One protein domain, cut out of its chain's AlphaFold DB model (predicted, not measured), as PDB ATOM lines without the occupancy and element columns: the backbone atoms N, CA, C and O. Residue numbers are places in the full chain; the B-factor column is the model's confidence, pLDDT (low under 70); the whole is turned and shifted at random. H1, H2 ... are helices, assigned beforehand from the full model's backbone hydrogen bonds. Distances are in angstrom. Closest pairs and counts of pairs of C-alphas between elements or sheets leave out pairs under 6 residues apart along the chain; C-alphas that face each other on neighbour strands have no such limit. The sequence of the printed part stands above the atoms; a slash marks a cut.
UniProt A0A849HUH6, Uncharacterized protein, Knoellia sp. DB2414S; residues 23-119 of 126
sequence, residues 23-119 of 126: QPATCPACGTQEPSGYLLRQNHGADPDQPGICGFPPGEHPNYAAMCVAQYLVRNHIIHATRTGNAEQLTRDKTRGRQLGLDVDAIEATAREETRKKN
ATOM      1  N   GLN A  23     140.379  95.976  78.555       92.44
ATOM      2  CA  GLN A  23     139.598  95.504  77.415       92.44
ATOM      3  C   GLN A  23     138.278  96.272  77.285       92.44
ATOM      4  O   GLN A  23     137.700  96.649  78.310       92.44
ATOM      5  N   PRO A  24     137.779  96.481  76.053       94.81
ATOM      6  CA  PRO A  24     136.440  97.005  75.831       94.81
ATOM      7  C   PRO A  24     135.384  96.143  76.517       94.81
ATOM      8  O   PRO A  24     135.470  94.914  76.510       94.81
ATOM      9  N   ALA A  25     134.367  96.784  77.084       93.69
ATOM     10  CA  ALA A  25     133.304  96.098  77.807       93.69
ATOM     11  C   ALA A  25     131.956  96.782  77.560       93.69
ATOM     12  O   ALA A  25     131.889  97.984  77.304       93.69
ATOM     13  N   THR A  26     130.873  96.009  77.618       93.25
ATOM     14  CA  THR A  26     129.519  96.497  77.317       93.25
ATOM     15  C   THR A  26     128.694  96.578  78.591       93.25
ATOM     16  O   THR A  26     128.675  95.639  79.384       93.25
ATOM     17  N   CYS A  27     127.996  97.693  78.789       92.31
ATOM     18  CA  CYS A  27     127.110  97.864  79.931       92.31
ATOM     19  C   CYS A  27     125.904  96.918  79.842       92.31
ATOM     20  O   CYS A  27     125.157  97.000  78.866       92.31
ATOM     21  N   PRO A  28     125.640  96.094  80.875       90.19
ATOM     22  CA  PRO A  28     124.521  95.155  80.859       90.19
ATOM     23  C   PRO A  28     123.146  95.836  80.951       90.19
ATOM     24  O   PRO A  28     122.151  95.226  80.584       90.19
ATOM     25  N   ALA A  29     123.071  97.086  81.427       90.75
ATOM     26  CA  ALA A  29     121.800  97.800  81.581       90.75
ATOM     27  C   ALA A  29     121.420  98.652  80.358       90.75
ATOM     28  O   ALA A  29     120.251  98.712  79.990       90.75
ATOM     29  N   CYS A  30     122.389  99.324  79.726       92.69
ATOM     30  CA  CYS A  30     122.117 100.253  78.619       92.69
ATOM     31  C   CYS A  30     122.719  99.832  77.273       92.69
ATOM     32  O   CYS A  30     122.516 100.521  76.277       92.69
ATOM     33  N   GLY A  31     123.505  98.752  77.228       92.62
ATOM     34  CA  GLY A  31     124.141  98.258  76.002       92.62
ATOM     35  C   GLY A  31     125.263  99.144  75.446       92.62
ATOM     36  O   GLY A  31     125.822  98.826  74.402       92.62
ATOM     37  N   THR A  32     125.623 100.245  76.117       94.81
ATOM     38  CA  THR A  32     126.743 101.096  75.686       94.81
ATOM     39  C   THR A  32     128.056 100.333  75.815       94.81
ATOM     40  O   THR A  32     128.354  99.787  76.879       94.81
ATOM     41  N   GLN A  33     128.848 100.330  74.745       95.31
ATOM     42  CA  GLN A  33     130.216  99.831  74.764       95.31
ATOM     43  C   GLN A  33     131.167 100.935  75.226       95.31
ATOM     44  O   GLN A  33     131.157 102.043  74.691       95.31
ATOM     45  N   GLU A  34     131.999 100.613  76.206       95.75
ATOM     46  CA  GLU A  34     133.093 101.454  76.679       95.75
ATOM     47  C   GLU A  34     134.424 100.863  76.197       95.75
ATOM     48  O   GLU A  34     134.559  99.637  76.114       95.75
ATOM     49  N   PRO A  35     135.435 101.695  75.895       95.81
ATOM     50  CA  PRO A  35     136.700 101.212  75.349       95.81
ATOM     51  C   PRO A  35     137.564 100.511  76.404       95.81
ATOM     52  O   PRO A  35     138.567  99.895  76.057       95.81
ATOM     53  N   SER A  36     137.192 100.595  77.685       95.44
ATOM     54  CA  SER A  36     137.842  99.864  78.765       95.44
ATOM     55  C   SER A  36     136.854  99.496  79.871       95.44
ATOM     56  O   SER A  36     135.928 100.253  80.182       95.44
ATOM     57  N   GLY A  37     137.088  98.361  80.527       94.19
ATOM     58  CA  GLY A  37     136.358  97.960  81.726       94.19
ATOM     59  C   GLY A  37     136.450  98.982  82.864       94.19
ATOM     60  O   GLY A  37     135.518  99.123  83.653       94.19
ATOM     61  N   TYR A  38     137.547  99.744  82.933       93.44
ATOM     62  CA  TYR A  38     137.676 100.849  83.884       93.44
ATOM     63  C   TYR A  38     136.622 101.933  83.632       93.44
ATOM     64  O   TYR A  38     135.926 102.342  84.562       93.44
ATOM     65  N   LEU A  39     136.461 102.368  82.377       95.44
ATOM     66  CA  LEU A  39     135.435 103.351  82.024       95.44
ATOM     67  C   LEU A  39     134.029 102.782  82.179       95.44
ATOM     68  O   LEU A  39     133.139 103.506  82.617       95.44
ATOM     69  N   LEU A  40     133.838 101.486  81.923       95.44
ATOM     70  CA  LEU A  40     132.569 100.826  82.212       95.44
ATOM     71  C   LEU A  40     132.180 100.968  83.690       95.44
ATOM     72  O   LEU A  40     131.075 101.432  83.989       95.44
ATOM     73  N   ARG A  41     133.093 100.645  84.611       94.25
ATOM     74  CA  ARG A  41     132.819 100.768  86.048       94.25
ATOM     75  C   ARG A  41     132.581 102.210  86.466       94.25
ATOM     76  O   ARG A  41     131.655 102.462  87.228       94.25
ATOM     77  N   GLN A  42     133.379 103.152  85.971       93.62
ATOM     78  CA  GLN A  42     133.243 104.559  86.361       93.62
ATOM     79  C   GLN A  42     131.963 105.200  85.814       93.62
ATOM     80  O   GLN A  42     131.242 105.868  86.552       93.62
ATOM     81  N   ASN A  43     131.653 104.980  84.537       94.50
ATOM     82  CA  ASN A  43     130.542 105.659  83.872       94.50
ATOM     83  C   ASN A  43     129.197 104.975  84.141       94.50
ATOM     84  O   ASN A  43     128.165 105.642  84.233       94.50
ATOM     85  N   HIS A  44     129.189 103.644  84.250       94.81
ATOM     86  CA  HIS A  44     127.955 102.853  84.320       94.81
ATOM     87  C   HIS A  44     127.778 102.125  85.647       94.81
ATOM     88  O   HIS A  44     126.680 101.642  85.919       94.81
ATOM     89  N   GLY A  45     128.818 102.056  86.480       93.50
ATOM     90  CA  GLY A  45     128.801 101.277  87.715       93.50
ATOM     91  C   GLY A  45     128.892  99.770  87.489       93.50
ATOM     92  O   GLY A  45     128.794  99.022  88.451       93.50
ATOM     93  N   ALA A  46     129.050  99.303  86.250       93.25
ATOM     94  CA  ALA A  46     129.102  97.880  85.937       93.25
ATOM     95  C   ALA A  46     130.543  97.366  85.981       93.25
ATOM     96  O   ALA A  46     131.454  98.013  85.464       93.25
ATOM     97  N   ASP A  47     130.735  96.187  86.563       90.88
ATOM     98  CA  ASP A  47     132.026  95.513  86.537       90.88
ATOM     99  C   ASP A  47     132.144  94.629  85.294       90.88
ATOM    100  O   ASP A  47     131.179  93.949  84.936       90.88
ATOM    101  N   PRO A  48     133.319  94.600  84.635       83.94
ATOM    102  CA  PRO A  48     133.582  93.624  83.588       83.94
ATOM    103  C   PRO A  48     133.344  92.211  84.128       83.94
ATOM    104  O   PRO A  48     133.810  91.875  85.220       83.94
ATOM    105  N   ASP A  49     132.606  91.407  83.362       80.75
ATOM    106  CA  ASP A  49     132.320  89.992  83.636       80.75
ATOM    107  C   ASP A  49     131.454  89.704  84.875       80.75
ATOM    108  O   ASP A  49     131.265  88.541  85.235       80.75
ATOM    109  N   GLN A  50     130.884  90.731  85.517       82.69
ATOM    110  CA  GLN A  50     129.928  90.549  86.608       82.69
ATOM    111  C   GLN A  50     128.556  91.112  86.230       82.69
ATOM    112  O   GLN A  50     128.450  92.273  85.823       82.69
ATOM    113  N   PRO A  51     127.477  90.324  86.373       78.88
ATOM    114  CA  PRO A  51     126.137  90.851  86.201       78.88
ATOM    115  C   PRO A  51     125.823  91.800  87.358       78.88
ATOM    116  O   PRO A  51     125.982  91.442  88.522       78.88
ATOM    117  N   GLY A  52     125.343  93.000  87.041       84.94
ATOM    118  CA  GLY A  52     124.895  93.947  88.055       84.94
ATOM    119  C   GLY A  52     125.411  95.364  87.871       84.94
ATOM    120  O   GLY A  52     126.146  95.672  86.932       84.94
ATOM    121  N   ILE A  53     124.987  96.231  88.787       91.38
ATOM    122  CA  ILE A  53     125.348  97.648  88.841       91.38
ATOM    123  C   ILE A  53     125.790  97.967  90.268       91.38
ATOM    124  O   ILE A  53     125.064  97.722  91.226       91.38
ATOM    125  N   CYS A  54     126.993  98.509  90.413       88.44
ATOM    126  CA  CYS A  54     127.624  98.902  91.673       88.44
ATOM    127  C   CYS A  54     127.679  97.776  92.721       88.44
ATOM    128  O   CYS A  54     127.557  98.037  93.914       88.44
ATOM    129  N   GLY A  55     127.856  96.528  92.276       86.50
ATOM    130  CA  GLY A  55     127.878  95.348  93.147       86.50
ATOM    131  C   GLY A  55     126.497  94.816  93.546       86.50
ATOM    132  O   GLY A  55     126.426  93.846  94.292       86.50
ATOM    133  N   PHE A  56     125.408  95.413  93.048       89.88
ATOM    134  CA  PHE A  56     124.049  94.900  93.223       89.88
ATOM    135  C   PHE A  56     123.626  94.058  92.018       89.88
ATOM    136  O   PHE A  56     123.975  94.423  90.888       89.88
ATOM    137  N   PRO A  57     122.831  92.989  92.216       87.62
ATOM    138  CA  PRO A  57     122.243  92.240  91.113       87.62
ATOM    139  C   PRO A  57     121.419  93.136  90.168       87.62
ATOM    140  O   PRO A  57     120.940  94.205  90.570       87.62
ATOM    141  N   PRO A  58     121.230  92.727  88.900       82.44
ATOM    142  CA  PRO A  58     120.425  93.481  87.944       82.44
ATOM    143  C   PRO A  58     119.022  93.796  88.482       82.44
ATOM    144  O   PRO A  58     118.278  92.897  88.857       82.44
ATOM    145  N   GLY A  59     118.649  95.078  88.499       84.00
ATOM    146  CA  GLY A  59     117.328  95.525  88.960       84.00
ATOM    147  C   GLY A  59     117.189  95.728  90.470       84.00
ATOM    148  O   GLY A  59     116.190  96.303  90.897       84.00
ATOM    149  N   GLU A  60     118.179  95.332  91.272       88.19
ATOM    150  CA  GLU A  60     118.094  95.364  92.740       88.19
ATOM    151  C   GLU A  60     118.776  96.581  93.377       88.19
ATOM    152  O   GLU A  60     118.767  96.740  94.598       88.19
ATOM    153  N   HIS A  61     119.372  97.472  92.580       89.88
ATOM    154  CA  HIS A  61     120.049  98.635  93.137       89.88
ATOM    155  C   HIS A  61     119.029  99.577  93.816       89.88
ATOM    156  O   HIS A  61     118.131 100.080  93.137       89.88
ATOM    157  N   PRO A  62     119.190  99.942  95.105       88.75
ATOM    158  CA  PRO A  62     118.170 100.686  95.858       88.75
ATOM    159  C   PRO A  62     117.863 102.071  95.269       88.75
ATOM    160  O   PRO A  62     116.727 102.531  95.305       88.75
ATOM    161  N   ASN A  63     118.879 102.731  94.703       86.69
ATOM    162  CA  ASN A  63     118.735 104.055  94.089       86.69
ATOM    163  C   ASN A  63     118.508 104.022  92.569       86.69
ATOM    164  O   ASN A  63     117.719 104.805  92.047       86.69
ATOM    165  N   TYR A  64     119.228 103.163  91.842       85.88
ATOM    166  CA  TYR A  64     119.225 103.154  90.379       85.88
ATOM    167  C   TYR A  64     118.190 102.188  89.795       85.88
ATOM    168  O   TYR A  64     117.873 102.285  88.611       85.88
ATOM    169  N   ALA A  65     117.615 101.299  90.613       86.56
ATOM    170  CA  ALA A  65     116.739 100.219  90.177       86.56
ATOM    171  C   ALA A  65     117.391  99.418  89.031       86.56
ATOM    172  O   ALA A  65     118.508  98.923  89.177       86.56
ATOM    173  N   ALA A  66     116.723  99.318  87.881       87.44
ATOM    174  CA  ALA A  66     117.237  98.641  86.689       87.44
ATOM    175  C   ALA A  66     118.167  99.502  85.809       87.44
ATOM    176  O   ALA A  66     118.629  99.027  84.775       87.44
ATOM    177  N   MET A  67     118.438 100.758  86.176       94.31
ATOM    178  CA  MET A  67     119.300 101.652  85.396       94.31
ATOM    179  C   MET A  67     120.779 101.486  85.758       94.31
ATOM    180  O   MET A  67     121.126 101.223  86.910       94.31
ATOM    181  N   CYS A  68     121.669 101.750  84.797       94.88
ATOM    182  CA  CYS A  68     123.065 102.051  85.125       94.88
ATOM    183  C   CYS A  68     123.222 103.462  85.717       94.88
ATOM    184  O   CYS A  68     122.316 104.300  85.648       94.88
ATOM    185  N   VAL A  69     124.418 103.754  86.238       95.31
ATOM    186  CA  VAL A  69     124.763 105.074  86.800       95.31
ATOM    187  C   VAL A  69     124.504 106.204  85.795       95.31
ATOM    188  O   VAL A  69     123.822 107.175  86.124       95.31
ATOM    189  N   ALA A  70     124.978 106.072  84.551       96.62
ATOM    190  CA  ALA A  70     124.786 107.086  83.515       96.62
ATOM    191  C   ALA A  70     123.300 107.353  83.211       96.62
ATOM    192  O   ALA A  70     122.879 108.508  83.146       96.62
ATOM    193  N   GLN A  71     122.497 106.296  83.059       97.25
ATOM    194  CA  GLN A  71     121.052 106.404  82.835       97.25
ATOM    195  C   GLN A  71     120.359 107.133  83.993       97.25
ATOM    196  O   GLN A  71     119.586 108.065  83.764       97.25
ATOM    197  N   TYR A  72     120.676 106.757  85.234       96.44
ATOM    198  CA  TYR A  72     120.101 107.382  86.422       96.44
ATOM    199  C   TYR A  72     120.418 108.883  86.504       96.44
ATOM    200  O   TYR A  72     119.522 109.699  86.744       96.44
ATOM    201  N   LEU A  73     121.677 109.261  86.260       96.12
ATOM    202  CA  LEU A  73     122.104 110.661  86.279       96.12
ATOM    203  C   LEU A  73     121.395 111.484  85.200       96.12
ATOM    204  O   LEU A  73     120.834 112.536  85.500       96.12
ATOM    205  N   VAL A  74     121.349 110.979  83.965       98.00
ATOM    206  CA  VAL A  74     120.699 111.680  82.848       98.00
ATOM    207  C   VAL A  74     119.195 111.822  83.079       98.00
ATOM    208  O   VAL A  74     118.655 112.911  82.883       98.00
ATOM    209  N   ARG A  75     118.517 110.780  83.579       97.75
ATOM    210  CA  ARG A  75     117.108 110.870  83.998       97.75
ATOM    211  C   ARG A  75     116.902 112.011  84.995       97.75
ATOM    212  O   ARG A  75     115.993 112.822  84.823       97.75
ATOM    213  N   ASN A  76     117.743 112.095  86.022       97.31
ATOM    214  CA  ASN A  76     117.625 113.135  87.041       97.31
ATOM    215  C   ASN A  76     117.929 114.533  86.495       97.31
ATOM    216  O   ASN A  76     117.247 115.486  86.874       97.31
ATOM    217  N   HIS A  77     118.887 114.667  85.577       98.12
ATOM    218  CA  HIS A  77     119.150 115.942  84.917       98.12
ATOM    219  C   HIS A  77     117.966 116.400  84.056       98.12
ATOM    220  O   HIS A  77     117.582 117.564  84.152       98.12
ATOM    221  N   ILE A  78     117.314 115.497  83.312       98.31
ATOM    222  CA  ILE A  78     116.082 115.807  82.562       98.31
ATOM    223  C   ILE A  78     114.992 116.312  83.516       98.31
ATOM    224  O   ILE A  78     114.390 117.359  83.265       98.31
ATOM    225  N   ILE A  79     114.758 115.610  84.632       97.50
ATOM    226  CA  ILE A  79     113.769 116.013  85.646       97.50
ATOM    227  C   ILE A  79     114.100 117.408  86.198       97.50
ATOM    228  O   ILE A  79     113.224 118.272  86.287       97.50
ATOM    229  N   HIS A  80     115.362 117.648  86.551       96.81
ATOM    230  CA  HIS A  80     115.815 118.923  87.097       96.81
ATOM    231  C   HIS A  80     115.688 120.074  86.088       96.81
ATOM    232  O   HIS A  80     115.125 121.123  86.411       96.81
ATOM    233  N   ALA A  81     116.162 119.882  84.857       97.38
ATOM    234  CA  ALA A  81     116.087 120.879  83.793       97.38
ATOM    235  C   ALA A  81     114.630 121.207  83.431       97.38
ATOM    236  O   ALA A  81     114.286 122.372  83.242       97.38
ATOM    237  N   THR A  82     113.750 120.200  83.443       97.06
ATOM    238  CA  THR A  82     112.302 120.385  83.255       97.06
ATOM    239  C   THR A  82     111.700 121.265  84.349       97.06
ATOM    240  O   THR A  82     110.947 122.190  84.055       97.06
ATOM    241  N   ARG A  83     112.048 121.009  85.615       94.69
ATOM    242  CA  ARG A  83     111.535 121.765  86.772       94.69
ATOM    243  C   ARG A  83     112.037 123.207  86.818       94.69
ATOM    244  O   ARG A  83     111.318 124.084  87.282       94.69
ATOM    245  N   THR A  84     113.267 123.438  86.369       95.00
ATOM    246  CA  THR A  84     113.917 124.759  86.391       95.00
ATOM    247  C   THR A  84     113.716 125.558  85.103       95.00
ATOM    248  O   THR A  84     114.082 126.727  85.055       95.00
ATOM    249  N   GLY A  85     113.131 124.955  84.063       94.94
ATOM    250  CA  GLY A  85     112.939 125.600  82.763       94.94
ATOM    251  C   GLY A  85     114.233 125.790  81.961       94.94
ATOM    252  O   GLY A  85     114.258 126.593  81.031       94.94
ATOM    253  N   ASN A  86     115.309 125.068  82.291       97.44
ATOM    254  CA  ASN A  86     116.586 125.169  81.583       97.44
ATOM    255  C   ASN A  86     116.541 124.400  80.248       97.44
ATOM    256  O   ASN A  86     116.884 123.217  80.176       97.44
ATOM    257  N   ALA A  87     116.107 125.078  79.184       97.06
ATOM    258  CA  ALA A  87     115.883 124.477  77.867       97.06
ATOM    259  C   ALA A  87     117.159 123.932  77.200       97.06
ATOM    260  O   ALA A  87     117.116 122.897  76.528       97.06
ATOM    261  N   GLU A  88     118.299 124.600  77.388       97.44
ATOM    262  CA  GLU A  88     119.568 124.177  76.789       97.44
ATOM    263  C   GLU A  88     120.050 122.865  77.417       97.44
ATOM    264  O   GLU A  88     120.343 121.896  76.713       97.44
ATOM    265  N   GLN A  89     120.051 122.808  78.752       97.19
ATOM    266  CA  GLN A  89     120.383 121.590  79.481       97.19
ATOM    267  C   GLN A  89     119.422 120.452  79.123       97.19
ATOM    268  O   GLN A  89     119.875 119.364  78.771       97.19
ATOM    269  N   LEU A  90     118.113 120.725  79.111       97.94
ATOM    270  CA  LEU A  90     117.098 119.735  78.760       97.94
ATOM    271  C   LEU A  90     117.343 119.132  77.369       97.94
ATOM    272  O   LEU A  90     117.249 117.919  77.198       97.94
ATOM    273  N   THR A  91     117.707 119.951  76.382       98.19
ATOM    274  CA  THR A  91     117.990 119.477  75.018       98.19
ATOM    275  C   THR A  91     119.192 118.530  74.982       98.19
ATOM    276  O   THR A  91     119.121 117.452  74.374       98.19
ATOM    277  N   ARG A  92     120.288 118.894  75.662       98.06
ATOM    278  CA  ARG A  92     121.493 118.052  75.747       98.06
ATOM    279  C   ARG A  92     121.202 116.736  76.462       98.06
ATOM    280  O   ARG A  92     121.537 115.670  75.942       98.06
ATOM    281  N   ASP A  93     120.520 116.798  77.599       98.38
ATOM    282  CA  ASP A  93     120.242 115.620  78.418       98.38
ATOM    283  C   ASP A  93     119.224 114.687  77.753       98.38
ATOM    284  O   ASP A  93     119.408 113.473  77.789       98.38
ATOM    285  N   LYS A  94     118.210 115.209  77.042       98.50
ATOM    286  CA  LYS A  94     117.315 114.379  76.211       98.50
ATOM    287  C   LYS A  94     118.078 113.660  75.103       98.50
ATOM    288  O   LYS A  94     117.827 112.484  74.844       98.50
ATOM    289  N   THR A  95     119.012 114.347  74.448       98.25
ATOM    290  CA  THR A  95     119.849 113.732  73.407       98.25
ATOM    291  C   THR A  95     120.678 112.594  73.994       98.25
ATOM    292  O   THR A  95     120.645 111.477  73.476       98.25
ATOM    293  N   ARG A  96     121.350 112.841  75.124       97.50
ATOM    294  CA  ARG A  96     122.126 111.806  75.811       97.50
ATOM    295  C   ARG A  96     121.247 110.662  76.323       97.50
ATOM    296  O   ARG A  96     121.637 109.504  76.213       97.50
ATOM    297  N   GLY A  97     120.061 110.960  76.842       97.50
ATOM    298  CA  GLY A  97     119.133 109.959  77.367       97.50
ATOM    299  C   GLY A  97     118.684 108.974  76.296       97.50
ATOM    300  O   GLY A  97     118.712 107.770  76.533       97.50
ATOM    301  N   ARG A  98     118.381 109.466  75.088       98.06
ATOM    302  CA  ARG A  98     118.048 108.608  73.938       98.06
ATOM    303  C   ARG A  98     119.205 107.693  73.541       98.06
ATOM    304  O   ARG A  98     118.979 106.520  73.282       98.06
ATOM    305  N   GLN A  99     120.441 108.199  73.550       96.62
ATOM    306  CA  GLN A  99     121.632 107.377  73.282       96.62
ATOM    307  C   GLN A  99     121.826 106.261  74.318       96.62
ATOM    308  O   GLN A  99     122.379 105.217  73.993       96.62
ATOM    309  N   LEU A 100     121.374 106.482  75.554       95.94
ATOM    310  CA  LEU A 100     121.418 105.505  76.643       95.94
ATOM    311  C   LEU A 100     120.164 104.615  76.708       95.94
ATOM    312  O   LEU A 100     119.998 103.880  77.680       95.94
ATOM    313  N   GLY A 101     119.263 104.700  75.725       95.81
ATOM    314  CA  GLY A 101     118.045 103.888  75.668       95.81
ATOM    315  C   GLY A 101     116.955 104.285  76.669       95.81
ATOM    316  O   GLY A 101     116.092 103.468  76.976       95.81
ATOM    317  N   LEU A 102     116.979 105.509  77.208       96.75
ATOM    318  CA  LEU A 102     115.914 106.002  78.085       96.75
ATOM    319  C   LEU A 102     114.678 106.435  77.289       96.75
ATOM    320  O   LEU A 102     114.793 107.089  76.250       96.75
ATOM    321  N   ASP A 103     113.498 106.202  77.865       97.00
ATOM    322  CA  ASP A 103     112.254 106.844  77.436       97.00
ATOM    323  C   ASP A 103     112.207 108.297  77.942       97.00
ATOM    324  O   ASP A 103     111.633 108.629  78.985       97.00
ATOM    325  N   VAL A 104     112.900 109.177  77.219       98.00
ATOM    326  CA  VAL A 104     113.056 110.584  77.612       98.00
ATOM    327  C   VAL A 104     111.741 111.354  77.610       98.00
ATOM    328  O   VAL A 104     111.591 112.294  78.392       98.00
ATOM    329  N   ASP A 105     110.801 110.975  76.745       97.62
ATOM    330  CA  ASP A 105     109.540 111.691  76.600       97.62
ATOM    331  C   ASP A 105     108.590 111.321  77.749       97.62
ATOM    332  O   ASP A 105     107.966 112.218  78.324       97.62
ATOM    333  N   ALA A 106     108.577 110.058  78.198       97.81
ATOM    334  CA  ALA A 106     107.877 109.670  79.425       97.81
ATOM    335  C   ALA A 106     108.472 110.335  80.682       97.81
ATOM    336  O   ALA A 106     107.726 110.813  81.548       97.81
ATOM    337  N   ILE A 107     109.806 110.413  80.781       97.50
ATOM    338  CA  ILE A 107     110.495 111.079  81.903       97.50
ATOM    339  C   ILE A 107     110.115 112.565  81.963       97.50
ATOM    340  O   ILE A 107     109.742 113.069  83.027       97.50
ATOM    341  N   GLU A 108     110.187 113.270  80.833       97.62
ATOM    342  CA  GLU A 108     109.832 114.687  80.762       97.62
ATOM    343  C   GLU A 108     108.344 114.916  81.065       97.62
ATOM    344  O   GLU A 108     108.011 115.814  81.843       97.62
ATOM    345  N   ALA A 109     107.447 114.101  80.499       97.00
ATOM    346  CA  ALA A 109     106.010 114.201  80.746       97.00
ATOM    347  C   ALA A 109     105.686 114.067  82.242       97.00
ATOM    348  O   ALA A 109     104.979 114.911  82.801       97.00
ATOM    349  N   THR A 110     106.287 113.073  82.902       96.50
ATOM    350  CA  THR A 110     106.147 112.850  84.349       96.50
ATOM    351  C   THR A 110     106.640 114.065  85.138       96.50
ATOM    352  O   THR A 110     105.921 114.604  85.981       96.50
ATOM    353  N   ALA A 111     107.838 114.569  84.823       95.25
ATOM    354  CA  ALA A 111     108.418 115.723  85.507       95.25
ATOM    355  C   ALA A 111     107.573 117.002  85.340       95.25
ATOM    356  O   ALA A 111     107.418 117.782  86.290       95.25
ATOM    357  N   ARG A 112     106.990 117.222  84.155       95.25
ATOM    358  CA  ARG A 112     106.073 118.344  83.893       95.25
ATOM    359  C   ARG A 112     104.785 118.220  84.701       95.25
ATOM    360  O   ARG A 112     104.330 119.213  85.274       95.25
ATOM    361  N   GLU A 113     104.206 117.023  84.777       94.25
ATOM    362  CA  GLU A 113     102.990 116.781  85.555       94.25
ATOM    363  C   GLU A 113     103.215 117.047  87.050       94.25
ATOM    364  O   GLU A 113     102.425 117.759  87.679       94.25
ATOM    365  N   GLU A 114     104.316 116.549  87.610       90.94
ATOM    366  CA  GLU A 114     104.693 116.800  89.005       90.94
ATOM    367  C   GLU A 114     104.890 118.293  89.293       90.94
ATOM    368  O   GLU A 114     104.388 118.812  90.294       90.94
ATOM    369  N   THR A 115     105.568 119.007  88.389       90.19
ATOM    370  CA  THR A 115     105.779 120.458  88.505       90.19
ATOM    371  C   THR A 115     104.441 121.201  88.513       90.19
ATOM    372  O   THR A 115     104.204 122.070  89.355       90.19
ATOM    373  N   ARG A 116     103.511 120.808  87.633       89.12
ATOM    374  CA  ARG A 116     102.160 121.382  87.573       89.12
ATOM    375  C   ARG A 116     101.356 121.110  88.847       89.12
ATOM    376  O   ARG A 116     100.670 122.017  89.313       89.12
ATOM    377  N   LYS A 117     101.429 119.899  89.413       86.62
ATOM    378  CA  LYS A 117     100.764 119.550  90.684       86.62
ATOM    379  C   LYS A 117     101.306 120.386  91.843       86.62
ATOM    380  O   LYS A 117     100.514 120.930  92.606       86.62
ATOM    381  N   LYS A 118     102.628 120.566  91.927       80.75
ATOM    382  CA  LYS A 118     103.270 121.393  92.962       80.75
ATOM    383  C   LYS A 118     102.846 122.865  92.884       80.75
ATOM    384  O   LYS A 118     102.649 123.497  93.917       80.75
ATOM    385  N   ASN A 119     102.658 123.389  91.673       77.38
ATOM    386  CA  ASN A 119     102.229 124.775  91.461       77.38
ATOM    387  C   ASN A 119     100.734 124.999  91.754       77.38
ATOM    388  O   ASN A 119     100.333 126.121  92.047       77.38
TER     389      ASN A 119
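AT A GLANCE: This is residues 23 to 119 of the 126 residues of an uncharacterized protein of Knoellia sp. DB2414S (UniProt A0A849HUH6). An elongated model has two parts end to end: at one end three helices in an up-and-down bundle, H2, H3 and H4, each running against the one before it in the chain, and at the other end a loop-rich head with the short helix H1. The bundle is loosely formed: H3 and H4 both pack on H2 but meet each other only at a corner near their link, and H1 meets the beginning of H2 with its own last residues. The head also holds the stretches 23 to 36 and 45 to 68, which have no named element. The printed part has 97 residues with four named helices, in the order H1, H2, H3, H4, and no named strand; its class is all helix. It is only just compact, close to loose, with a radius of gyration of the C-alphas of 14.5 A, and it spans 47 by 26 by 17 A.

IN THESE COORDINATES: H2, residues 69 to 84, measures 22.5 A from first to last C-alpha and begins with C-alpha 69 at (124.763, 105.074, 86.800). H3, residues 87 to 99, measures 18.6 A. H4, residues 104 to 119, measures 22.6 A and ends with C-alpha 119 at (102.229, 124.775, 91.461). H1, residues 37 to 44, measures 10.1 A and begins with C-alpha 37 at (136.358, 97.960, 81.726). Residues 25 to 26 pair with residues 33 to 34, antiparallel, in a pairing too short to be named.

HOW THE PARTS SIT: H2 is the hub and touches the three other helices. H2 and H3 form a helical hairpin: they touch, with the closest C-alphas those of Ala 81 and Leu 90, 5.3 A apart, and run opposite ways at a shallow tilt of 27 degrees. H2 and H4 touch, with the closest C-alphas those of Ile 79 and Ala 111, 5.4 A apart, and run the same way at a steep tilt of 41 degrees. H3, with residues 94 to 98 alone, and H4, with residue 104 alone, only just touch, and only at the corner by their link, with 3 pairs of C-alphas within 8 A; the closest are those of Lys 94 and Val 104, 5.9 A apart. H2 touches H1 with residues 69 to 71 alone; the closest C-alphas are those of His 44 and Val 69, 4.6 A apart. H1 and H2 run the same way at a shallow tilt of 27 degrees. H1 is apart from H3 and from H4. In H1, H2, H3 and H4 every O i to N i+4 pair is within hydrogen-bond range.

THE WHOLE: The two C-alphas farthest apart are those of Gln 23 and Asn 119, at 49.5 A. The printed part has no cut. The link from H1 to H2, 24 residues, is long, and those from H2 to H3 and from H3 to H4 are tight. The mean pLDDT of the printed part is 93.3, and no printed residue is under 70.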